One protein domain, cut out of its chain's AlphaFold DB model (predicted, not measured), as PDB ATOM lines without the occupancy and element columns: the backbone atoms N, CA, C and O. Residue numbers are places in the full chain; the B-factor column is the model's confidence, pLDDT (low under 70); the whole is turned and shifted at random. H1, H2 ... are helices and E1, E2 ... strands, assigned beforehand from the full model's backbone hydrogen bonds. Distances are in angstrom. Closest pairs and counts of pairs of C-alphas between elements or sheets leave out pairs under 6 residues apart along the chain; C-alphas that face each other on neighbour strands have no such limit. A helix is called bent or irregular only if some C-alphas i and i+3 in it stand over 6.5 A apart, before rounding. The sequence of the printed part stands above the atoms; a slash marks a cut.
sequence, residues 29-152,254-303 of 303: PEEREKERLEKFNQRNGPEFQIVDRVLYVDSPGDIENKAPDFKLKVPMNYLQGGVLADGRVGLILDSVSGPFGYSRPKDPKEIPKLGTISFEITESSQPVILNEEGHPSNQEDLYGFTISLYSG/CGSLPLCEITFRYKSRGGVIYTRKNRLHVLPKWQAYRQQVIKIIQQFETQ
ATOM      1  N   PRO A  29     414.833 416.194 490.948       76.44
ATOM      2  CA  PRO A  29     416.073 416.819 490.502       76.44
ATOM      3  C   PRO A  29     416.799 417.634 491.591       76.44
ATOM      4  O   PRO A  29     418.027 417.680 491.582       76.44
ATOM      5  N   GLU A  30     416.059 418.210 492.540       79.56
ATOM      6  CA  GLU A  30     416.573 418.942 493.709       79.56
ATOM      7  C   GLU A  30     417.272 418.019 494.722       79.56
ATOM      8  O   GLU A  30     418.358 418.322 495.213       79.56
ATOM      9  N   GLU A  31     416.697 416.844 494.994       82.00
ATOM     10  CA  GLU A  31     417.310 415.853 495.887       82.00
ATOM     11  C   GLU A  31     418.599 415.284 495.288       82.00
ATOM     12  O   GLU A  31     419.609 415.165 495.985       82.00
ATOM     13  N   ARG A  32     418.609 415.008 493.973       80.44
ATOM     14  CA  ARG A  32     419.831 414.576 493.268       80.44
ATOM     15  C   ARG A  32     420.922 415.630 493.325       80.44
ATOM     16  O   ARG A  32     422.100 415.295 493.425       80.44
ATOM     17  N   GLU A  33     420.544 416.892 493.190       84.00
ATOM     18  CA  GLU A  33     421.477 418.001 493.291       84.00
ATOM     19  C   GLU A  33     422.100 418.073 494.689       84.00
ATOM     20  O   GLU A  33     423.327 418.123 494.801       84.00
ATOM     21  N   LYS A  34     421.279 417.996 495.744       85.25
ATOM     22  CA  LYS A  34     421.752 417.986 497.132       85.25
ATOM     23  C   LYS A  34     422.720 416.829 497.401       85.25
ATOM     24  O   LYS A  34     423.826 417.064 497.879       85.25
ATOM     25  N   GLU A  35     422.351 415.605 497.022       85.81
ATOM     26  CA  GLU A  35     423.197 414.415 497.202       85.81
ATOM     27  C   GLU A  35     424.555 414.568 496.491       85.81
ATOM     28  O   GLU A  35     425.612 414.206 497.014       85.81
ATOM     29  N   ARG A  36     424.551 415.121 495.276       84.56
ATOM     30  CA  ARG A  36     425.774 415.334 494.498       84.56
ATOM     31  C   ARG A  36     426.660 416.430 495.092       84.56
ATOM     32  O   ARG A  36     427.881 416.264 495.089       84.56
ATOM     33  N   LEU A  37     426.077 417.511 495.611       87.88
ATOM     34  CA  LEU A  37     426.814 418.557 496.330       87.88
ATOM     35  C   LEU A  37     427.451 418.008 497.611       87.88
ATOM     36  O   LEU A  37     428.627 418.261 497.866       87.88
ATOM     37  N   GLU A  38     426.718 417.193 498.372       89.06
ATOM     38  CA  GLU A  38     427.254 416.510 499.554       89.06
ATOM     39  C   GLU A  38     428.438 415.609 499.185       89.06
ATOM     40  O   GLU A  38     429.499 415.713 499.800       89.06
ATOM     41  N   LYS A  39     428.316 414.800 498.123       88.00
ATOM     42  CA  LYS A  39     429.427 413.972 497.619       88.00
ATOM     43  C   LYS A  39     430.624 414.806 497.171       88.00
ATOM     44  O   LYS A  39     431.763 414.423 497.437       88.00
ATOM     45  N   PHE A  40     430.393 415.933 496.496       88.06
ATOM     46  CA  PHE A  40     431.467 416.839 496.093       88.06
ATOM     47  C   PHE A  40     432.214 417.385 497.319       88.06
ATOM     48  O   PHE A  40     433.443 417.299 497.361       88.06
ATOM     49  N   ASN A  41     431.482 417.886 498.317       90.88
ATOM     50  CA  ASN A  41     432.048 418.470 499.536       90.88
ATOM     51  C   ASN A  41     432.774 417.426 500.392       90.88
ATOM     52  O   ASN A  41     433.857 417.699 500.901       90.88
ATOM     53  N   GLN A  42     432.229 416.212 500.505       89.56
ATOM     54  CA  GLN A  42     432.887 415.103 501.205       89.56
ATOM     55  C   GLN A  42     434.185 414.678 500.514       89.56
ATOM     56  O   GLN A  42     435.158 414.343 501.183       89.56
ATOM     57  N   ARG A  43     434.207 414.682 499.175       86.44
ATOM     58  CA  ARG A  43     435.372 414.245 498.399       86.44
ATOM     59  C   ARG A  43     436.498 415.276 498.369       86.44
ATOM     60  O   ARG A  43     437.660 414.878 498.380       86.44
ATOM     61  N   ASN A  44     436.167 416.558 498.224       87.00
ATOM     62  CA  ASN A  44     437.154 417.612 497.957       87.00
ATOM     63  C   ASN A  44     437.370 418.562 499.147       87.00
ATOM     64  O   ASN A  44     438.260 419.410 499.094       87.00
ATOM     65  N   GLY A  45     436.585 418.427 500.216       87.62
ATOM     66  CA  GLY A  45     436.795 419.167 501.452       87.62
ATOM     67  C   GLY A  45     438.080 418.735 502.181       87.62
ATOM     68  O   GLY A  45     438.522 417.595 502.030       87.62
ATOM     69  N   PRO A  46     438.680 419.620 502.998       87.81
ATOM     70  CA  PRO A  46     438.241 420.991 503.273       87.81
ATOM     71  C   PRO A  46     438.652 422.010 502.194       87.81
ATOM     72  O   PRO A  46     438.097 423.101 502.180       87.81
ATOM     73  N   GLU A  47     439.569 421.657 501.287       89.38
ATOM     74  CA  GLU A  47     440.145 422.581 500.291       89.38
ATOM     75  C   GLU A  47     439.095 423.159 499.328       89.38
ATOM     76  O   GLU A  47     439.237 424.286 498.855       89.38
ATOM     77  N   PHE A  48     438.041 422.395 499.025       90.94
ATOM     78  CA  PHE A  48     436.974 422.820 498.126       90.94
ATOM     79  C   PHE A  48     435.611 422.490 498.709       90.94
ATOM     80  O   PHE A  48     435.315 421.332 499.018       90.94
ATOM     81  N   GLN A  49     434.760 423.505 498.806       92.75
ATOM     82  CA  GLN A  49     433.391 423.347 499.280       92.75
ATOM     83  C   GLN A  49     432.437 424.184 498.443       92.75
ATOM     84  O   GLN A  49     432.742 425.312 498.077       92.75
ATOM     85  N   ILE A  50     431.263 423.641 498.157       91.69
ATOM     86  CA  ILE A  50     430.160 424.364 497.545       91.69
ATOM     87  C   ILE A  50     429.068 424.517 498.593       91.69
ATOM     88  O   ILE A  50     428.498 423.525 499.054       91.69
ATOM     89  N   VAL A  51     428.781 425.764 498.949       90.56
ATOM     90  CA  VAL A  51     427.719 426.142 499.889       90.56
ATOM     91  C   VAL A  51     426.950 427.296 499.263       90.56
ATOM     92  O   VAL A  51     427.565 428.224 498.744       90.56
ATOM     93  N   ASP A  52     425.621 427.210 499.248       88.62
ATOM     94  CA  ASP A  52     424.726 428.260 498.740       88.62
ATOM     95  C   ASP A  52     425.120 428.813 497.359       88.62
ATOM     96  O   ASP A  52     425.160 430.019 497.133       88.62
ATOM     97  N   ARG A  53     425.428 427.914 496.411       88.62
ATOM     98  CA  ARG A  53     425.851 428.266 495.036       88.62
ATOM     99  C   ARG A  53     427.140 429.097 494.968       88.62
ATOM    100  O   ARG A  53     427.375 429.803 493.984       88.62
ATOM    101  N   VAL A  54     427.998 428.985 495.976       93.69
ATOM    102  CA  VAL A  54     429.336 429.578 496.001       93.69
ATOM    103  C   VAL A  54     430.362 428.467 496.170       93.69
ATOM    104  O   VAL A  54     430.257 427.651 497.085       93.69
ATOM    105  N   LEU A  55     431.358 428.441 495.288       93.88
ATOM    106  CA  LEU A  55     432.545 427.611 495.435       93.88
ATOM    107  C   LEU A  55     433.559 428.341 496.320       93.88
ATOM    108  O   LEU A  55     434.106 429.378 495.940       93.88
ATOM    109  N   TYR A  56     433.828 427.760 497.475       95.44
ATOM    110  CA  TYR A  56     434.913 428.115 498.369       95.44
ATOM    111  C   TYR A  56     436.145 427.306 497.988       95.44
ATOM    112  O   TYR A  56     436.082 426.082 497.849       95.44
ATOM    113  N   VAL A  57     437.254 428.011 497.813       93.88
ATOM    114  CA  VAL A  57     438.574 427.434 497.581       93.88
ATOM    115  C   VAL A  57     439.450 427.866 498.737       93.88
ATOM    116  O   VAL A  57     439.550 429.062 498.998       93.88
ATOM    117  N   ASP A  58     440.089 426.910 499.391       93.00
ATOM    118  CA  ASP A  58     441.142 427.127 500.376       93.00
ATOM    119  C   ASP A  58     442.327 426.237 499.997       93.00
ATOM    120  O   ASP A  58     442.514 425.131 500.506       93.00
ATOM    121  N   SER A  59     443.061 426.678 498.973       86.75
ATOM    122  CA  SER A  59     444.210 425.936 498.477       86.75
ATOM    123  C   SER A  59     445.468 426.427 499.186       86.75
ATOM    124  O   SER A  59     445.811 427.610 499.042       86.75
ATOM    125  N   PRO A  60     446.183 425.545 499.908       81.25
ATOM    126  CA  PRO A  60     447.363 425.955 500.642       81.25
ATOM    127  C   PRO A  60     448.427 426.525 499.701       81.25
ATOM    128  O   PRO A  60     448.545 426.174 498.512       81.25
ATOM    129  N   GLY A  61     449.195 427.452 500.252       77.44
ATOM    130  CA  GLY A  61     450.419 427.926 499.652       77.44
ATOM    131  C   GLY A  61     451.459 426.816 499.541       77.44
ATOM    132  O   GLY A  61     451.291 425.681 499.981       77.44
ATOM    133  N   ASP A  62     452.574 427.172 498.932       76.31
ATOM    134  CA  ASP A  62     453.723 426.300 498.765       76.31
ATOM    135  C   ASP A  62     454.972 427.134 499.016       76.31
ATOM    136  O   ASP A  62     455.347 427.994 498.216       76.31
ATOM    137  N   ILE A  63     455.572 426.901 500.181       71.88
ATOM    138  CA  ILE A  63     456.709 427.664 500.693       71.88
ATOM    139  C   ILE A  63     457.920 427.505 499.772       71.88
ATOM    140  O   ILE A  63     458.594 428.498 499.485       71.88
ATOM    141  N   GLU A  64     458.167 426.294 499.262       72.12
ATOM    142  CA  GLU A  64     459.304 426.008 498.380       72.12
ATOM    143  C   GLU A  64     459.204 426.825 497.089       72.12
ATOM    144  O   GLU A  64     460.191 427.398 496.622       72.12
ATOM    145  N   ASN A  65     457.985 426.974 496.567       67.56
ATOM    146  CA  ASN A  65     457.706 427.748 495.358       67.56
ATOM    147  C   ASN A  65     457.292 429.209 495.623       67.56
ATOM    148  O   ASN A  65     456.839 429.894 494.696       67.56
ATOM    149  N   LYS A  66     457.446 429.708 496.862       71.38
ATOM    150  CA  LYS A  66     457.032 431.060 497.297       71.38
ATOM    151  C   LYS A  66     455.586 431.396 496.905       71.38
ATOM    152  O   LYS A  66     455.272 432.519 496.503       71.38
ATOM    153  N   ALA A  67     454.708 430.404 496.958       76.12
ATOM    154  CA  ALA A  67     453.302 430.545 496.644       76.12
ATOM    155  C   ALA A  67     452.516 430.859 497.920       76.12
ATOM    156  O   ALA A  67     452.536 430.039 498.834       76.12
ATOM    157  N   PRO A  68     451.816 432.003 497.994       81.50
ATOM    158  CA  PRO A  68     450.911 432.261 499.105       81.50
ATOM    159  C   PRO A  68     449.689 431.340 499.034       81.50
ATOM    160  O   PRO A  68     449.383 430.780 497.971       81.50
ATOM    161  N   ASP A  69     448.976 431.244 500.155       87.56
ATOM    162  CA  ASP A  69     447.645 430.644 500.202       87.56
ATOM    163  C   ASP A  69     446.744 431.278 499.144       87.56
ATOM    164  O   ASP A  69     446.820 432.477 498.845       87.56
ATOM    165  N   PHE A  70     445.906 430.443 498.539       89.69
ATOM    166  CA  PHE A  70     445.012 430.863 497.478       89.69
ATOM    167  C   PHE A  70     443.575 430.558 497.866       89.69
ATOM    168  O   PHE A  70     443.107 429.424 497.739       89.69
ATOM    169  N   LYS A  71     442.903 431.607 498.343       94.00
ATOM    170  CA  LYS A  71     441.536 431.550 498.842       94.00
ATOM    171  C   LYS A  71     440.591 432.304 497.928       94.00
ATOM    172  O   LYS A  71     440.849 433.464 497.607       94.00
ATOM    173  N   LEU A  72     439.504 431.652 497.523       95.50
ATOM    174  CA  LEU A  72     438.484 432.244 496.660       95.50
ATOM    175  C   LEU A  72     437.074 431.960 497.179       95.50
ATOM    176  O   LEU A  72     436.795 430.869 497.677       95.50
ATOM    177  N   LYS A  73     436.167 432.913 496.956       96.94
ATOM    178  CA  LYS A  73     434.711 432.747 497.038       96.94
ATOM    179  C   LYS A  73     434.108 433.046 495.672       96.94
ATOM    180  O   LYS A  73     433.877 434.204 495.328       96.94
ATOM    181  N   VAL A  74     433.888 432.001 494.881       95.50
ATOM    182  CA  VAL A  74     433.461 432.119 493.483       95.50
ATOM    183  C   VAL A  74     431.967 431.824 493.355       95.50
ATOM    184  O   VAL A  74     431.557 430.682 493.582       95.50
ATOM    185  N   PRO A  75     431.134 432.798 492.951       94.50
ATOM    186  CA  PRO A  75     429.746 432.528 492.606       94.50
ATOM    187  C   PRO A  75     429.671 431.555 491.425       94.50
ATOM    188  O   PRO A  75     430.364 431.714 490.418       94.50
ATOM    189  N   MET A  76     428.833 430.528 491.537       90.56
ATOM    190  CA  MET A  76     428.837 429.419 490.580       90.56
ATOM    191  C   MET A  76     428.436 429.801 489.153       90.56
ATOM    192  O   MET A  76     428.812 429.103 488.218       90.56
ATOM    193  N   ASN A  77     427.717 430.904 488.964       90.81
ATOM    194  CA  ASN A  77     427.362 431.420 487.640       90.81
ATOM    195  C   ASN A  77     428.572 431.942 486.840       90.81
ATOM    196  O   ASN A  77     428.479 432.050 485.624       90.81
ATOM    197  N   TYR A  78     429.710 432.224 487.484       93.44
ATOM    198  CA  TYR A  78     430.964 432.547 486.790       93.44
ATOM    199  C   TYR A  78     431.741 431.308 486.331       93.44
ATOM    200  O   TYR A  78     432.691 431.422 485.551       93.44
ATOM    201  N   LEU A  79     431.383 430.125 486.834       92.19
ATOM    202  CA  LEU A  79     432.052 428.876 486.494       92.19
ATOM    203  C   LEU A  79     431.466 428.311 485.204       92.19
ATOM    204  O   LEU A  79     430.251 428.305 485.004       92.19
ATOM    205  N   GLN A  80     432.331 427.790 484.336       87.62
ATOM    206  CA  GLN A  80     431.900 427.203 483.073       87.62
ATOM    207  C   GLN A  80     430.962 426.011 483.330       87.62
ATOM    208  O   GLN A  80     431.354 425.022 483.949       87.62
ATOM    209  N   GLY A  81     429.707 426.115 482.884       82.06
ATOM    210  CA  GLY A  81     428.679 425.102 483.150       82.06
ATOM    211  C   GLY A  81     428.279 424.985 484.626       82.06
ATOM    212  O   GLY A  81     427.735 423.955 485.030       82.06
ATOM    213  N   GLY A  82     428.566 426.000 485.448       84.62
ATOM    214  CA  GLY A  82     428.307 425.962 486.885       84.62
ATOM    215  C   GLY A  82     426.831 426.071 487.257       84.62
ATOM    216  O   GLY A  82     426.419 425.449 488.234       84.62
ATOM    217  N   VAL A  83     426.024 426.780 486.464       86.50
ATOM    218  CA  VAL A  83     424.574 426.933 486.665       86.50
ATOM    219  C   VAL A  83     423.844 426.645 485.349       86.50
ATOM    220  O   VAL A  83     424.271 427.107 484.291       86.50
ATOM    221  N   LEU A  84     422.780 425.843 485.405       82.88
ATOM    222  CA  LEU A  84     421.892 425.559 484.272       82.88
ATOM    223  C   LEU A  84     420.875 426.691 484.083       82.88
ATOM    224  O   LEU A  84     420.688 427.530 484.959       82.88
ATOM    225  N   ALA A  85     420.162 426.673 482.958       82.44
ATOM    226  CA  ALA A  85     419.126 427.659 482.644       82.44
ATOM    227  C   ALA A  85     418.017 427.766 483.707       82.44
ATOM    228  O   ALA A  85     417.469 428.841 483.927       82.44
ATOM    229  N   ASP A  86     417.720 426.670 484.406       82.00
ATOM    230  CA  ASP A  86     416.726 426.620 485.484       82.00
ATOM    231  C   ASP A  86     417.276 427.024 486.868       82.00
ATOM    232  O   ASP A  86     416.592 426.878 487.880       82.00
ATOM    233  N   GLY A  87     418.516 427.525 486.936       79.38
ATOM    234  CA  GLY A  87     419.142 428.015 488.168       79.38
ATOM    235  C   GLY A  87     419.753 426.931 489.063       79.38
ATOM    236  O   GLY A  87     420.335 427.252 490.108       79.38
ATOM    237  N   ARG A  88     419.672 425.653 488.678       80.81
ATOM    238  CA  ARG A  88     420.339 424.558 489.400       80.81
ATOM    239  C   ARG A  88     421.831 424.516 489.094       80.81
ATOM    240  O   ARG A  88     422.282 424.943 488.033       80.81
ATOM    241  N   VAL A  89     422.611 423.965 490.013       77.00
ATOM    242  CA  VAL A  89     424.032 423.670 489.816       77.00
ATOM    243  C   VAL A  89     424.172 422.650 488.699       77.00
ATOM    244  O   VAL A  89     423.627 421.549 488.766       77.00
ATOM    245  N   GLY A  90     424.892 423.057 487.658       67.94
ATOM    246  CA  GLY A  90     425.004 422.319 486.410       67.94
ATOM    247  C   GLY A  90     426.050 421.212 486.416       67.94
ATOM    248  O   GLY A  90     426.052 420.314 487.258       67.94
ATOM    249  N   LEU A  91     426.938 421.264 485.426       64.62
ATOM    250  CA  LEU A  91     427.926 420.236 485.080       64.62
ATOM    251  C   LEU A  91     429.065 420.108 486.101       64.62
ATOM    252  O   LEU A  91     429.884 419.205 485.995       64.62
ATOM    253  N   ILE A  92     429.104 420.961 487.130       61.50
ATOM    254  CA  ILE A  92     430.061 420.873 488.249       61.50
ATOM    255  C   ILE A  92     430.065 419.512 488.948       61.50
ATOM    256  O   ILE A  92     431.071 419.107 489.530       61.50
ATOM    257  N   LEU A  93     428.946 418.803 488.860       60.31
ATOM    258  CA  LEU A  93     428.734 417.504 489.481       60.31
ATOM    259  C   LEU A  93     429.011 416.331 488.521       60.31
ATOM    260  O   LEU A  93     428.837 415.176 488.911       60.31
ATOM    261  N   ASP A  94     429.417 416.615 487.279       60.22
ATOM    262  CA  ASP A  94     429.833 415.636 486.275       60.22
ATOM    263  C   ASP A  94     431.363 415.667 486.106       60.22
ATOM    264  O   ASP A  94     431.973 416.700 485.832       60.22
ATOM    265  N   SER A  95     431.998 414.502 486.250       51.84
ATOM    266  CA  SER A  95     433.448 414.330 486.110       51.84
ATOM    267  C   SER A  95     433.982 414.538 484.687       51.84
ATOM    268  O   SER A  95     435.199 414.609 484.516       51.84
ATOM    269  N   VAL A  96     433.111 414.578 483.671       55.72
ATOM    270  CA  VAL A  96     433.522 414.623 482.255       55.72
ATOM    271  C   VAL A  96     433.474 416.036 481.664       55.72
ATOM    272  O   VAL A  96     434.286 416.354 480.798       55.72
ATOM    273  N   SER A  97     432.547 416.885 482.117       59.22
ATOM    274  CA  SER A  97     432.202 418.148 481.443       59.22
ATOM    275  C   SER A  97     432.133 419.379 482.361       59.22
ATOM    276  O   SER A  97     431.849 420.479 481.888       59.22
ATOM    277  N   GLY A  98     432.404 419.215 483.659       70.81
ATOM    278  CA  GLY A  98     432.423 420.313 484.622       70.81
ATOM    279  C   GLY A  98     433.615 421.272 484.465       70.81
ATOM    280  O   GLY A  98     434.591 420.966 483.779       70.81
ATOM    281  N   PRO A  99     433.604 422.418 485.169       82.62
ATOM    282  CA  PRO A  99     434.648 423.446 485.102       82.62
ATOM    283  C   PRO A  99     435.971 423.009 485.735       82.62
ATOM    284  O   PRO A  99     436.921 423.790 485.801       82.62
ATOM    285  N   PHE A 100     436.055 421.784 486.236       86.44
ATOM    286  CA  PHE A 100     437.188 421.302 486.993       86.44
ATOM    287  C   PHE A 100     438.096 420.416 486.151       86.44
ATOM    288  O   PHE A 100     437.692 419.372 485.645       86.44
ATOM    289  N   GLY A 101     439.367 420.800 486.065       82.94
ATOM    290  CA  GLY A 101     440.403 419.918 485.538       82.94
ATOM    291  C   GLY A 101     440.979 419.072 486.662       82.94
ATOM    292  O   GLY A 101     441.467 419.626 487.643       82.94
ATOM    293  N   TYR A 102     440.968 417.747 486.528       80.69
ATOM    294  CA  TYR A 102     441.530 416.834 487.529       80.69
ATOM    295  C   TYR A 102     442.975 416.440 487.207       80.69
ATOM    296  O   TYR A 102     443.375 416.332 486.043       80.69
ATOM    297  N   SER A 103     443.777 416.202 488.247       75.38
ATOM    298  CA  SER A 103     445.087 415.579 488.090       75.38
ATOM    299  C   SER A 103     444.941 414.166 487.525       75.38
ATOM    300  O   SER A 103     443.988 413.450 487.823       75.38
ATOM    301  N   ARG A 104     445.916 413.750 486.713       73.88
ATOM    302  CA  ARG A 104     446.110 412.337 486.382       73.88
ATOM    303  C   ARG A 104     447.103 411.770 487.396       73.88
ATOM    304  O   ARG A 104     448.281 412.125 487.296       73.88
ATOM    305  N   PRO A 105     446.651 411.003 488.400       73.94
ATOM    306  CA  PRO A 105     447.562 410.408 489.365       73.94
ATOM    307  C   PRO A 105     448.502 409.410 488.682       73.94
ATOM    308  O   PRO A 105     448.182 408.865 487.621       73.94
ATOM    309  N   LYS A 106     449.682 409.199 489.273       77.62
ATOM    310  CA  LYS A 106     450.647 408.209 488.765       77.62
ATOM    311  C   LYS A 106     450.240 406.791 489.162       77.62
ATOM    312  O   LYS A 106     450.428 405.872 488.371       77.62
ATOM    313  N   ASP A 107     449.670 406.633 490.354       80.06
ATOM    314  CA  ASP A 107     449.053 405.391 490.808       80.06
ATOM    315  C   ASP A 107     447.538 405.434 490.521       80.06
ATOM    316  O   ASP A 107     446.860 406.352 490.986       80.06
ATOM    317  N   PRO A 108     446.966 404.456 489.796       77.62
ATOM    318  CA  PRO A 108     445.520 404.352 489.581       77.62
ATOM    319  C   PRO A 108     444.670 404.301 490.862       77.62
ATOM    320  O   PRO A 108     443.461 404.519 490.789       77.62
ATOM    321  N   LYS A 109     445.268 403.978 492.016       81.31
ATOM    322  CA  LYS A 109     444.597 403.934 493.324       81.31
ATOM    323  C   LYS A 109     444.501 405.298 494.006       81.31
ATOM    324  O   LYS A 109     443.715 405.450 494.940       81.31
ATOM    325  N   GLU A 110     445.289 406.281 493.578       80.25
ATOM    326  CA  GLU A 110     445.201 407.638 494.109       80.25
ATOM    327  C   GLU A 110     443.941 408.335 493.591       80.25
ATOM    328  O   GLU A 110     443.566 408.233 492.422       80.25
ATOM    329  N   ILE A 111     443.296 409.104 494.465       75.81
ATOM    330  CA  ILE A 111     442.110 409.874 494.099       75.81
ATOM    331  C   ILE A 111     442.553 411.093 493.266       75.81
ATOM    332  O   ILE A 111     443.365 411.891 493.746       75.81
ATOM    333  N   PRO A 112     442.008 411.296 492.048       78.81
ATOM    334  CA  PRO A 112     442.264 412.498 491.261       78.81
ATOM    335  C   PRO A 112     441.870 413.758 492.037       78.81
ATOM    336  O   PRO A 112     440.732 413.858 492.511       78.81
ATOM    337  N   LYS A 113     442.797 414.718 492.125       81.56
ATOM    338  CA  LYS A 113     442.617 416.008 492.809       81.56
ATOM    339  C   LYS A 113     442.247 417.111 491.821       81.56
ATOM    340  O   LYS A 113     442.640 417.056 490.655       81.56
ATOM    341  N   LEU A 114     441.540 418.133 492.291       86.00
ATOM    342  CA  LEU A 114     441.194 419.319 491.507       86.00
ATOM    343  C   LEU A 114     442.448 420.143 491.189       86.00
ATOM    344  O   LEU A 114     443.090 420.686 492.074       86.00
ATOM    345  N   GLY A 115     442.821 420.221 489.915       82.88
ATOM    346  CA  GLY A 115     444.025 420.904 489.443       82.88
ATOM    347  C   GLY A 115     443.789 422.298 488.861       82.88
ATOM    348  O   GLY A 115     444.687 423.137 488.954       82.88
ATOM    349  N   THR A 116     442.625 422.546 488.257       88.56
ATOM    350  CA  THR A 116     442.261 423.840 487.652       88.56
ATOM    351  C   THR A 116     440.775 424.142 487.822       88.56
ATOM    352  O   THR A 116     439.961 423.217 487.842       88.56
ATOM    353  N   ILE A 117     440.428 425.429 487.859       91.44
ATOM    354  CA  ILE A 117     439.045 425.928 487.789       91.44
ATOM    355  C   ILE A 117     438.863 426.682 486.474       91.44
ATOM    356  O   ILE A 117     439.720 427.494 486.120       91.44
ATOM    357  N   SER A 118     437.759 426.414 485.779       92.31
ATOM    358  CA  SER A 118     437.375 427.027 484.506       92.31
ATOM    359  C   SER A 118     436.201 427.981 484.697       92.31
ATOM    360  O   SER A 118     435.201 427.655 485.339       92.31
ATOM    361  N   PHE A 119     436.328 429.155 484.105       94.06
ATOM    362  CA  PHE A 119     435.389 430.262 484.166       94.06
ATOM    363  C   PHE A 119     434.923 430.599 482.760       94.06
ATOM    364  O   PHE A 119     435.676 430.422 481.796       94.06
ATOM    365  N   GLU A 120     433.718 431.143 482.651       91.88
ATOM    366  CA  GLU A 120     433.209 431.688 481.398       91.88
ATOM    367  C   GLU A 120     432.530 433.031 481.648       91.88
ATOM    368  O   GLU A 120     431.709 433.164 482.556       91.88
ATOM    369  N   ILE A 121     432.916 434.034 480.859       94.06
ATOM    370  CA  ILE A 121     432.476 435.417 481.035       94.06
ATOM    371  C   ILE A 121     432.223 436.100 479.694       94.06
ATOM    372  O   ILE A 121     432.747 435.697 478.648       94.06
ATOM    373  N   THR A 122     431.432 437.161 479.748       92.81
ATOM    374  CA  THR A 122     431.202 438.076 478.631       92.81
ATOM    375  C   THR A 122     432.325 439.116 478.502       92.81
ATOM    376  O   THR A 122     433.130 439.302 479.423       92.81
ATOM    377  N   GLU A 123     432.375 439.845 477.382       87.06
ATOM    378  CA  GLU A 123     433.302 440.974 477.183       87.06
ATOM    379  C   GLU A 123     433.132 442.067 478.257       87.06
ATOM    380  O   GLU A 123     434.113 442.716 478.619       87.06
ATOM    381  N   SER A 124     431.945 442.216 478.856       90.38
ATOM    382  CA  SER A 124     431.691 443.110 479.999       90.38
ATOM    383  C   SER A 124     431.991 442.513 481.384       90.38
ATOM    384  O   SER A 124     431.728 443.156 482.403       90.38
ATOM    385  N   SER A 125     432.632 441.340 481.465       91.69
ATOM    386  CA  SER A 125     432.979 440.645 482.727       91.69
ATOM    387  C   SER A 125     431.782 440.075 483.491       91.69
ATOM    388  O   SER A 125     431.890 439.806 484.690       91.69
ATOM    389  N   GLN A 126     430.640 439.915 482.828       93.12
ATOM    390  CA  GLN A 126     429.458 439.309 483.429       93.12
ATOM    391  C   GLN A 126     429.505 437.782 483.279       93.12
ATOM    392  O   GLN A 126     430.170 437.279 482.368       93.12
ATOM    393  N   PRO A 127     428.833 437.028 484.167       91.38
ATOM    394  CA  PRO A 127     428.679 435.588 483.996       91.38
ATOM    395  C   PRO A 127     427.879 435.279 482.724       91.38
ATOM    396  O   PRO A 127     426.995 436.047 482.331       91.38
ATOM    397  N   VAL A 128     428.167 434.139 482.098       88.94
ATOM    398  CA  VAL A 128     427.395 433.667 480.942       88.94
ATOM    399  C   VAL A 128     426.082 433.050 481.404       88.94
ATOM    400  O   VAL A 128     426.061 432.140 482.231       88.94
ATOM    401  N   ILE A 129     424.979 433.545 480.850       86.50
ATOM    402  CA  ILE A 129     423.629 433.049 481.112       86.50
ATOM    403  C   ILE A 129     423.264 432.078 479.992       86.50
ATOM    404  O   ILE A 129     423.476 432.374 478.817       86.50
ATOM    405  N   LEU A 130     422.722 430.914 480.347       84.06
ATOM    406  CA  LEU A 130     422.267 429.909 479.390       84.06
ATOM    407  C   LEU A 130     420.749 430.000 479.203       84.06
ATOM    408  O   LEU A 130     420.020 430.246 480.163       84.06
ATOM    409  N   ASN A 131     420.278 429.805 477.975       85.69
ATOM    410  CA  ASN A 131     418.861 429.610 477.672       85.69
ATOM    411  C   ASN A 131     418.432 428.150 477.920       85.69
ATOM    412  O   ASN A 131     419.264 427.302 478.244       85.69
ATOM    413  N   GLU A 132     417.142 427.846 477.755       83.56
ATOM    414  CA  GLU A 132     416.583 426.506 478.002       83.56
ATOM    415  C   GLU A 132     417.244 425.405 477.152       83.56
ATOM    416  O   GLU A 132     417.345 424.261 477.597       83.56
ATOM    417  N   GLU A 133     417.774 425.744 475.973       80.88
ATOM    418  CA  GLU A 133     418.523 424.828 475.106       80.88
ATOM    419  C   GLU A 133     420.001 424.644 475.514       80.88
ATOM    420  O   GLU A 133     420.726 423.861 474.896       80.88
ATOM    421  N   GLY A 134     420.472 425.343 476.551       76.19
ATOM    422  CA  GLY A 134     421.857 425.286 477.029       76.19
ATOM    423  C   GLY A 134     422.839 426.122 476.201       76.19
ATOM    424  O   GLY A 134     424.054 425.945 476.316       76.19
ATOM    425  N   HIS A 135     422.338 427.029 475.366       82.25
ATOM    426  CA  HIS A 135     423.139 427.977 474.602       82.25
ATOM    427  C   HIS A 135     423.298 429.302 475.358       82.25
ATOM    428  O   HIS A 135     422.372 429.728 476.050       82.25
ATOM    429  N   PRO A 136     424.445 429.991 475.221       84.19
ATOM    430  CA  PRO A 136     424.596 431.329 475.776       84.19
ATOM    431  C   PRO A 136     423.522 432.290 475.253       84.19
ATOM    432  O   PRO A 136     423.339 432.413 474.041       84.19
ATOM    433  N   SER A 137     422.826 432.972 476.162       84.31
ATOM    434  CA  SER A 137     421.774 433.946 475.852       84.31
ATOM    435  C   SER A 137     422.294 435.385 475.753       84.31
ATOM    436  O   SER A 137     421.609 436.256 475.215       84.31
ATOM    437  N   ASN A 138     423.510 435.654 476.243       83.44
ATOM    438  CA  ASN A 138     424.156 436.956 476.100       83.44
ATOM    439  C   ASN A 138     424.471 437.247 474.620       83.44
ATOM    440  O   ASN A 138     424.980 436.387 473.907       83.44
ATOM    441  N   GLN A 139     424.230 438.486 474.179       80.44
ATOM    442  CA  GLN A 139     424.595 438.948 472.828       80.44
ATOM    443  C   GLN A 139     426.065 439.388 472.709       80.44
ATOM    444  O   GLN A 139     426.536 439.681 471.613       80.44
ATOM    445  N   GLU A 140     426.779 439.468 473.832       85.44
ATOM    446  CA  GLU A 140     428.188 439.854 473.872       85.44
ATOM    447  C   GLU A 140     429.111 438.719 473.425       85.44
ATOM    448  O   GLU A 140     428.794 437.533 473.544       85.44
ATOM    449  N   ASP A 141     430.311 439.092 472.979       85.38
ATOM    450  CA  ASP A 141     431.387 438.129 472.799       85.38
ATOM    451  C   ASP A 141     431.740 437.458 474.134       85.38
ATOM    452  O   ASP A 141     431.773 438.090 475.191       85.38
ATOM    453  N   LEU A 142     432.034 436.160 474.066       89.88
ATOM    454  CA  LEU A 142     432.333 435.328 475.226       89.88
ATOM    455  C   LEU A 142     433.752 434.790 475.147       89.88
ATOM    456  O   LEU A 142     434.254 434.454 474.065       89.88
ATOM    457  N   TYR A 143     434.375 434.624 476.304       89.88
ATOM    458  CA  TYR A 143     435.629 433.896 476.404       89.88
ATOM    459  C   TYR A 143     435.740 433.175 477.748       89.88
ATOM    460  O   TYR A 143     435.140 433.562 478.751       89.88
ATOM    461  N   GLY A 144     436.503 432.086 477.739       92.44
ATOM    462  CA  GLY A 144     436.773 431.298 478.935       92.44
ATOM    463  C   GLY A 144     438.135 431.637 479.515       92.44
ATOM    464  O   GLY A 144     439.037 432.081 478.799       92.44
ATOM    465  N   PHE A 145     438.330 431.383 480.802       93.44
ATOM    466  CA  PHE A 145     439.673 431.330 481.366       93.44
ATOM    467  C   PHE A 145     439.786 430.243 482.427       93.44
ATOM    468  O   PHE A 145     438.804 429.827 483.028       93.44
ATOM    469  N   THR A 146     441.005 429.772 482.649       92.62
ATOM    470  CA  THR A 146     441.325 428.785 483.676       92.62
ATOM    471  C   THR A 146     442.398 429.326 484.598       92.62
ATOM    472  O   THR A 146     443.293 430.046 484.151       92.62
ATOM    473  N   ILE A 147     442.331 428.955 485.874       91.00
ATOM    474  CA  ILE A 147     443.409 429.178 486.839       91.00
ATOM    475  C   ILE A 147     443.808 427.859 487.489       91.00
ATOM    476  O   ILE A 147     442.966 427.025 487.832       91.00
ATOM    477  N   SER A 148     445.115 427.661 487.630       88.25
ATOM    478  CA  SER A 148     445.680 426.516 488.335       88.25
ATOM    479  C   SER A 148     445.518 426.679 489.839       88.25
ATOM    480  O   SER A 148     445.795 427.743 490.385       88.25
ATOM    481  N   LEU A 149     445.119 425.601 490.505       84.25
ATOM    482  CA  LEU A 149     444.940 425.575 491.954       84.25
ATOM    483  C   LEU A 149     446.259 425.363 492.694       84.25
ATOM    484  O   LEU A 149     446.473 425.935 493.750       84.25
ATOM    485  N   TYR A 150     447.186 424.619 492.089       73.94
ATOM    486  CA  TYR A 150     448.501 424.341 492.660       73.94
ATOM    487  C   TYR A 150     449.601 425.219 492.047       73.94
ATOM    488  O   TYR A 150     449.501 425.689 490.910       73.94
ATOM    489  N   SER A 151     450.643 425.466 492.838       63.66
ATOM    490  CA  SER A 151     451.805 426.305 492.532       63.66
ATOM    491  C   SER A 151     452.638 425.664 491.426       63.66
ATOM    492  O   SER A 151     452.651 424.446 491.257       63.66
ATOM    493  N   GLY A 152     453.299 426.485 490.612       57.44
ATOM    494  CA  GLY A 152     454.271 425.996 489.626       57.44
ATOM    495  C   GLY A 152     453.684 425.334 488.371       57.44
ATOM    496  O   GLY A 152     454.428 425.023 487.440       57.44
ATOM    497  N   CYS A 254     447.975 431.349 468.878       78.31
ATOM    498  CA  CYS A 254     446.791 431.488 468.015       78.31
ATOM    499  C   CYS A 254     446.748 430.462 466.872       78.31
ATOM    500  O   CYS A 254     446.073 430.718 465.884       78.31
ATOM    501  N   GLY A 255     447.491 429.351 466.992       70.12
ATOM    502  CA  GLY A 255     447.857 428.383 465.944       70.12
ATOM    503  C   GLY A 255     447.004 428.310 464.668       70.12
ATOM    504  O   GLY A 255     447.031 429.217 463.841       70.12
ATOM    505  N   SER A 256     446.340 427.172 464.439       59.72
ATOM    506  CA  SER A 256     445.419 426.958 463.304       59.72
ATOM    507  C   SER A 256     443.947 426.920 463.727       59.72
ATOM    508  O   SER A 256     443.078 426.611 462.916       59.72
ATOM    509  N   LEU A 257     443.672 427.146 465.011       58.78
ATOM    510  CA  LEU A 257     442.319 427.153 465.547       58.78
ATOM    511  C   LEU A 257     441.703 428.553 465.381       58.78
ATOM    512  O   LEU A 257     442.434 429.544 465.364       58.78
ATOM    513  N   PRO A 258     440.366 428.677 465.327       67.44
ATOM    514  CA  PRO A 258     439.687 429.977 465.340       67.44
ATOM    515  C   PRO A 258     439.749 430.688 466.711       67.44
ATOM    516  O   PRO A 258     439.043 431.673 466.918       67.44
ATOM    517  N   LEU A 259     440.583 430.198 467.636       80.31
ATOM    518  CA  LEU A 259     440.770 430.694 468.996       80.31
ATOM    519  C   LEU A 259     442.249 430.958 469.295       80.31
ATOM    520  O   LEU A 259     443.127 430.260 468.783       80.31
ATOM    521  N   CYS A 260     442.509 431.945 470.153       86.00
ATOM    522  CA  CYS A 260     443.818 432.170 470.761       86.00
ATOM    523  C   CYS A 260     443.810 431.816 472.249       86.00
ATOM    524  O   CYS A 260     442.855 432.125 472.968       86.00
ATOM    525  N   GLU A 261     444.923 431.259 472.707       89.44
ATOM    526  CA  GLU A 261     445.226 430.967 474.101       89.44
ATOM    527  C   GLU A 261     446.210 432.005 474.642       89.44
ATOM    528  O   GLU A 261     447.293 432.167 474.084       89.44
ATOM    529  N   ILE A 262     445.863 432.703 475.724       89.75
ATOM    530  CA  ILE A 262     446.752 433.652 476.412       89.75
ATOM    531  C   ILE A 262     447.155 433.034 477.749       89.75
ATOM    532  O   ILE A 262     446.350 432.971 478.673       89.75
ATOM    533  N   THR A 263     448.401 432.591 477.862       89.44
ATOM    534  CA  THR A 263     448.988 432.041 479.088       89.44
ATOM    535  C   THR A 263     449.749 433.122 479.842       89.44
ATOM    536  O   THR A 263     450.598 433.806 479.270       89.44
ATOM    537  N   PHE A 264     449.486 433.261 481.137       88.00
ATOM    538  CA  PHE A 264     450.147 434.235 482.002       88.00
ATOM    539  C   PHE A 264     450.287 433.691 483.425       88.00
ATOM    540  O   PHE A 264     449.628 432.724 483.811       88.00
ATOM    541  N   ARG A 265     451.147 434.327 484.220       86.44
ATOM    542  CA  ARG A 265     451.276 434.040 485.649       86.44
ATOM    543  C   ARG A 265     450.412 435.007 486.455       86.44
ATOM    544  O   ARG A 265     450.462 436.217 486.236       86.44
ATOM    545  N   TYR A 266     449.649 434.476 487.403       87.38
ATOM    546  CA  TYR A 266     448.946 435.245 488.425       87.38
ATOM    547  C   TYR A 266     449.455 434.818 489.804       87.38
ATOM    548  O   TYR A 266     449.238 433.682 490.223       87.38
ATOM    549  N   LYS A 267     450.179 435.705 490.500       85.75
ATOM    550  CA  LYS A 267     450.943 435.365 491.716       85.75
ATOM    551  C   LYS A 267     451.843 434.140 491.463       85.75
ATOM    552  O   LYS A 267     452.794 434.219 490.692       85.75
ATOM    553  N   SER A 268     451.550 432.992 492.063       82.06
ATOM    554  CA  SER A 268     452.267 431.717 491.887       82.06
ATOM    555  C   SER A 268     451.504 430.680 491.052       82.06
ATOM    556  O   SER A 268     451.942 429.531 490.945       82.06
ATOM    557  N   ARG A 269     450.364 431.067 490.468       84.94
ATOM    558  CA  ARG A 269     449.449 430.193 489.728       84.94
ATOM    559  C   ARG A 269     449.511 430.497 488.224       84.94
ATOM    560  O   ARG A 269     449.664 431.650 487.817       84.94
ATOM    561  N   GLY A 270     449.378 429.468 487.391       86.38
ATOM    562  CA  GLY A 270     449.239 429.628 485.942       86.38
ATOM    563  C   GLY A 270     447.792 429.916 485.550       86.38
ATOM    564  O   GLY A 270     446.890 429.175 485.954       86.38
ATOM    565  N   GLY A 271     447.588 430.965 484.756       90.06
ATOM    566  CA  GLY A 271     446.312 431.326 484.146       90.06
ATOM    567  C   GLY A 271     446.343 431.137 482.630       90.06
ATOM    568  O   GLY A 271     447.362 431.413 481.992       90.06
ATOM    569  N   VAL A 272     445.235 430.677 482.045       91.69
ATOM    570  CA  VAL A 272     445.075 430.572 480.584       91.69
ATOM    571  C   VAL A 272     443.725 431.127 480.161       91.69
ATOM    572  O   VAL A 272     442.704 430.681 480.669       91.69
ATOM    573  N   ILE A 273     443.719 432.069 479.222       93.31
ATOM    574  CA  ILE A 273     442.511 432.638 478.610       93.31
ATOM    575  C   ILE A 273     442.292 431.969 477.258       93.31
ATOM    576  O   ILE A 273     443.205 431.949 476.437       93.31
ATOM    577  N   TYR A 274     441.085 431.476 477.016       91.06
ATOM    578  CA  TYR A 274     440.647 430.868 475.765       91.06
ATOM    579  C   TYR A 274     439.675 431.818 475.062       91.06
ATOM    580  O   TYR A 274     438.502 431.923 475.424       91.06
ATOM    581  N   THR A 275     440.174 432.538 474.063       89.81
ATOM    582  CA  THR A 275     439.388 433.523 473.301       89.81
ATOM    583  C   THR A 275     438.627 432.851 472.162       89.81
ATOM    584  O   THR A 275     439.176 431.991 471.499       89.81
ATOM    585  N   ARG A 276     437.395 433.255 471.841       85.94
ATOM    586  CA  ARG A 276     436.655 432.711 470.676       85.94
ATOM    587  C   ARG A 276     436.927 433.489 469.376       85.94
ATOM    588  O   ARG A 276     436.064 433.583 468.506       85.94
ATOM    589  N   LYS A 277     438.099 434.126 469.279       86.44
ATOM    590  CA  LYS A 277     438.473 435.038 468.190       86.44
ATOM    591  C   LYS A 277     439.867 434.723 467.664       86.44
ATOM    592  O   LYS A 277     440.723 434.190 468.365       86.44
ATOM    593  N   ASN A 278     440.100 435.120 466.416       83.50
ATOM    594  CA  ASN A 278     441.392 434.967 465.765       83.50
ATOM    595  C   ASN A 278     442.414 436.029 466.219       83.50
ATOM    596  O   ASN A 278     442.083 437.048 466.832       83.50
ATOM    597  N   ARG A 279     443.672 435.823 465.814       80.00
ATOM    598  CA  ARG A 279     444.812 436.692 466.144       80.00
ATOM    599  C   ARG A 279     444.608 438.185 465.845       80.00
ATOM    600  O   ARG A 279     445.161 439.009 466.564       80.00
ATOM    601  N   LEU A 280     443.838 438.543 464.809       81.38
ATOM    602  CA  LEU A 280     443.648 439.947 464.406       81.38
ATOM    603  C   LEU A 280     442.855 440.737 465.452       81.38
ATOM    604  O   LEU A 280     443.071 441.932 465.600       81.38
ATOM    605  N   HIS A 281     441.977 440.061 466.191       84.62
ATOM    606  CA  HIS A 281     441.184 440.663 467.260       84.62
ATOM    607  C   HIS A 281     441.881 440.553 468.618       84.62
ATOM    608  O   HIS A 281     441.784 441.457 469.444       84.62
ATOM    609  N   VAL A 282     442.593 439.446 468.849       87.06
ATOM    610  CA  VAL A 282     443.157 439.129 470.166       87.06
ATOM    611  C   VAL A 282     444.447 439.889 470.442       87.06
ATOM    612  O   VAL A 282     444.602 440.434 471.532       87.06
ATOM    613  N   LEU A 283     445.366 439.967 469.474       83.69
ATOM    614  CA  LEU A 283     446.669 440.603 469.698       83.69
ATOM    615  C   LEU A 283     446.555 442.096 470.052       83.69
ATOM    616  O   LEU A 283     447.220 442.512 470.990       83.69
ATOM    617  N   PRO A 284     445.692 442.917 469.432       84.69
ATOM    618  CA  PRO A 284     445.554 444.311 469.863       84.69
ATOM    619  C   PRO A 284     444.974 444.470 471.281       84.69
ATOM    620  O   PRO A 284     445.195 445.492 471.923       84.69
ATOM    621  N   LYS A 285     444.226 443.472 471.777       89.75
ATOM    622  CA  LYS A 285     443.471 443.525 473.043       89.75
ATOM    623  C   LYS A 285     444.042 442.633 474.159       89.75
ATOM    624  O   LYS A 285     443.456 442.580 475.239       89.75
ATOM    625  N   TRP A 286     445.167 441.934 473.961       89.69
ATOM    626  CA  TRP A 286     445.645 440.903 474.905       89.69
ATOM    627  C   TRP A 286     445.838 441.424 476.337       89.69
ATOM    628  O   TRP A 286     445.539 440.718 477.303       89.69
ATOM    629  N   GLN A 287     446.293 442.674 476.485       90.56
ATOM    630  CA  GLN A 287     446.463 443.316 477.790       90.56
ATOM    631  C   GLN A 287     445.122 443.518 478.492       90.56
ATOM    632  O   GLN A 287     445.025 443.256 479.689       90.56
ATOM    633  N   ALA A 288     444.092 443.937 477.751       92.19
ATOM    634  CA  ALA A 288     442.748 444.126 478.283       92.19
ATOM    635  C   ALA A 288     442.174 442.795 478.785       92.19
ATOM    636  O   ALA A 288     441.771 442.727 479.944       92.19
ATOM    637  N   TYR A 289     442.270 441.723 477.985       93.31
ATOM    638  CA  TYR A 289     441.853 440.378 478.406       93.31
ATOM    639  C   TYR A 289     442.554 439.935 479.695       93.31
ATOM    640  O   TYR A 289     441.902 439.498 480.645       93.31
ATOM    641  N   ARG A 290     443.884 440.091 479.769       92.88
ATOM    642  CA  ARG A 290     444.660 439.733 480.965       92.88
ATOM    643  C   ARG A 290     444.214 440.531 482.191       92.88
ATOM    644  O   ARG A 290     444.008 439.947 483.250       92.88
ATOM    645  N   GLN A 291     444.083 441.850 482.065       94.50
ATOM    646  CA  GLN A 291     443.691 442.710 483.186       94.50
ATOM    647  C   GLN A 291     442.265 442.428 483.657       94.50
ATOM    648  O   GLN A 291     442.007 442.434 484.857       94.50
ATOM    649  N   GLN A 292     441.355 442.141 482.732       95.06
ATOM    650  CA  GLN A 292     439.982 441.775 483.045       95.06
ATOM    651  C   GLN A 292     439.915 440.476 483.855       95.06
ATOM    652  O   GLN A 292     439.311 440.455 484.924       95.06
ATOM    653  N   VAL A 293     440.613 439.424 483.413       95.06
ATOM    654  CA  VAL A 293     440.674 438.150 484.150       95.06
ATOM    655  C   VAL A 293     441.305 438.326 485.533       95.06
ATOM    656  O   VAL A 293     440.784 437.799 486.512       95.06
ATOM    657  N   ILE A 294     442.386 439.105 485.642       94.44
ATOM    658  CA  ILE A 294     443.016 439.405 486.937       94.44
ATOM    659  C   ILE A 294     442.029 440.090 487.885       94.44
ATOM    660  O   ILE A 294     441.916 439.667 489.033       94.44
ATOM    661  N   LYS A 295     441.292 441.103 487.413       95.81
ATOM    662  CA  LYS A 295     440.294 441.808 488.228       95.81
ATOM    663  C   LYS A 295     439.199 440.874 488.734       95.81
ATOM    664  O   LYS A 295     438.815 440.973 489.892       95.81
ATOM    665  N   ILE A 296     438.729 439.957 487.892       95.38
ATOM    666  CA  ILE A 296     437.702 438.977 488.270       95.38
ATOM    667  C   ILE A 296     438.229 438.022 489.341       95.38
ATOM    668  O   ILE A 296     437.558 437.792 490.339       95.38
ATOM    669  N   ILE A 297     439.451 437.504 489.181       94.31
ATOM    670  CA  ILE A 297     440.058 436.643 490.204       94.31
ATOM    671  C   ILE A 297     440.189 437.413 491.523       94.31
ATOM    672  O   ILE A 297     439.761 436.913 492.557       94.31
ATOM    673  N   GLN A 298     440.709 438.644 491.481       94.88
ATOM    674  CA  GLN A 298     440.857 439.511 492.655       94.88
ATOM    675  C   GLN A 298     439.524 439.835 493.338       94.88
ATOM    676  O   GLN A 298     439.481 439.916 494.560       94.88
ATOM    677  N   GLN A 299     438.438 439.989 492.576       95.81
ATOM    678  CA  GLN A 299     437.095 440.198 493.123       95.81
ATOM    679  C   GLN A 299     436.632 439.014 493.984       95.81
ATOM    680  O   GLN A 299     435.881 439.211 494.936       95.81
ATOM    681  N   PHE A 300     437.063 437.796 493.652       95.94
ATOM    682  CA  PHE A 300     436.704 436.585 494.389       95.94
ATOM    683  C   PHE A 300     437.710 436.217 495.479       95.94
ATOM    684  O   PHE A 300     437.416 435.337 496.284       95.94
ATOM    685  N   GLU A 301     438.883 436.848 495.515       94.31
ATOM    686  CA  GLU A 301     439.883 436.575 496.542       94.31
ATOM    687  C   GLU A 301     439.407 436.997 497.927       94.31
ATOM    688  O   GLU A 301     438.820 438.062 498.124       94.31
ATOM    689  N   THR A 302     439.713 436.157 498.910       90.94
ATOM    690  CA  THR A 302     439.471 436.463 500.318       90.94
ATOM    691  C   THR A 302     440.760 436.433 501.115       90.94
ATOM    692  O   THR A 302     441.727 435.782 500.718       90.94
ATOM    693  N   GLN A 303     440.760 437.165 502.229       74.44
ATOM    694  CA  GLN A 303     441.854 437.174 503.202       74.44
ATOM    695  C   GLN A 303     442.002 435.807 503.888       74.44
ATOM    696  O   GLN A 303     440.969 435.128 504.092       74.44
TER     697      GLN A 303
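Overview. This is residues 29 to 152 and 254 to 303 of the 303 residues of an uncharacterized protein of Acinetobacter proteolyticus (UniProt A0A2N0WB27). A strongly twisted sheet of five strands has the long, kinked helix H2 over one face, and the end of H2 reaches edge strand E3 of a separate small sheet of three strands. Helix H1 grazes that small sheet at its other edge, E1. The printed part has 174 residues, with two named helices and eight named strands in the order H1 E1 E2 E3 E4 E5 E6 E7 E8 H2; the class is mixed, helices and strands. Both sheets are antiparallel, in the orders E4 E5 E6 E8 E7 and E1 E2 E3. The whole is compact, with a radius of gyration of the C-alphas of 16.5 A and spans of 47 by 45 by 34 A.

Arrangement. Start at H1, residues 29 to 44, which only grazes the small sheet with residues 37 to 44; its closest C-alphas to E1, residues 48 to 51, are those of Asn 41 and Gln 49, 5.1 A apart. E1, E2, residues 54 to 59, and E3, residues 70 to 75, form a meander, each strand the antiparallel neighbour of the one before; look at N 49 and O 56, 3.1 A, and N 55 and O 74, 2.8 A. E4, residues 100 to 102, E5, residues 114 to 122, and E6, residues 142 to 148, form a second meander, with N 101 and O 116 at 3.1 A and N 119 and O 145 at 2.8 A. Past the cut, E7, residues 260 to 266, and E8, residues 269 to 275, are a hairpin, with N 264 and O 271 at 2.9 A; E8 is also the neighbour of E6, with N 146 and O 272 at 2.8 A. H2, residues 279 to 300, makes two layers with the five-strand sheet, a helix on one face: its height over the sheet is 8.2 A, it lies over E6, E8 and E7, and it runs slantwise to the strands, at 35 degrees to E7 on the local plane. Its closest C-alphas to E3 are those of Phe 300 and Lys 73, 5.1 A apart. Every O i to N i+4 pair is within hydrogen-bond range in H1, and 14 of 18 in H2.

Along the chain. Find C-alpha 29 at (416.073, 416.819, 490.502); from there H1 runs 22.4 A to Asn 44. E5, the longest strand, runs 24.8 A from C-alpha 114 at (441.194, 419.319, 491.507). H2 runs 29.4 A and ends with C-alpha 300 at (436.704, 436.585, 494.389); it has a kink of 64 degrees near residue 286 and is irregular, with C-alphas 284 and 287 8.0 A apart.

Size, cuts and confidence. The two C-alphas farthest apart, those of Glu 31 and Pro 284, are 47.8 A apart. Residues 153 to 253 are not printed, and C-alphas 152 and 254 are 23.5 A apart across the cut. The links E3 to E4, E4 to E5 and E5 to E6 are long. The pLDDT is under 70 at residue 65 and residues 90 to 97, 151 to 152 and 256 to 258.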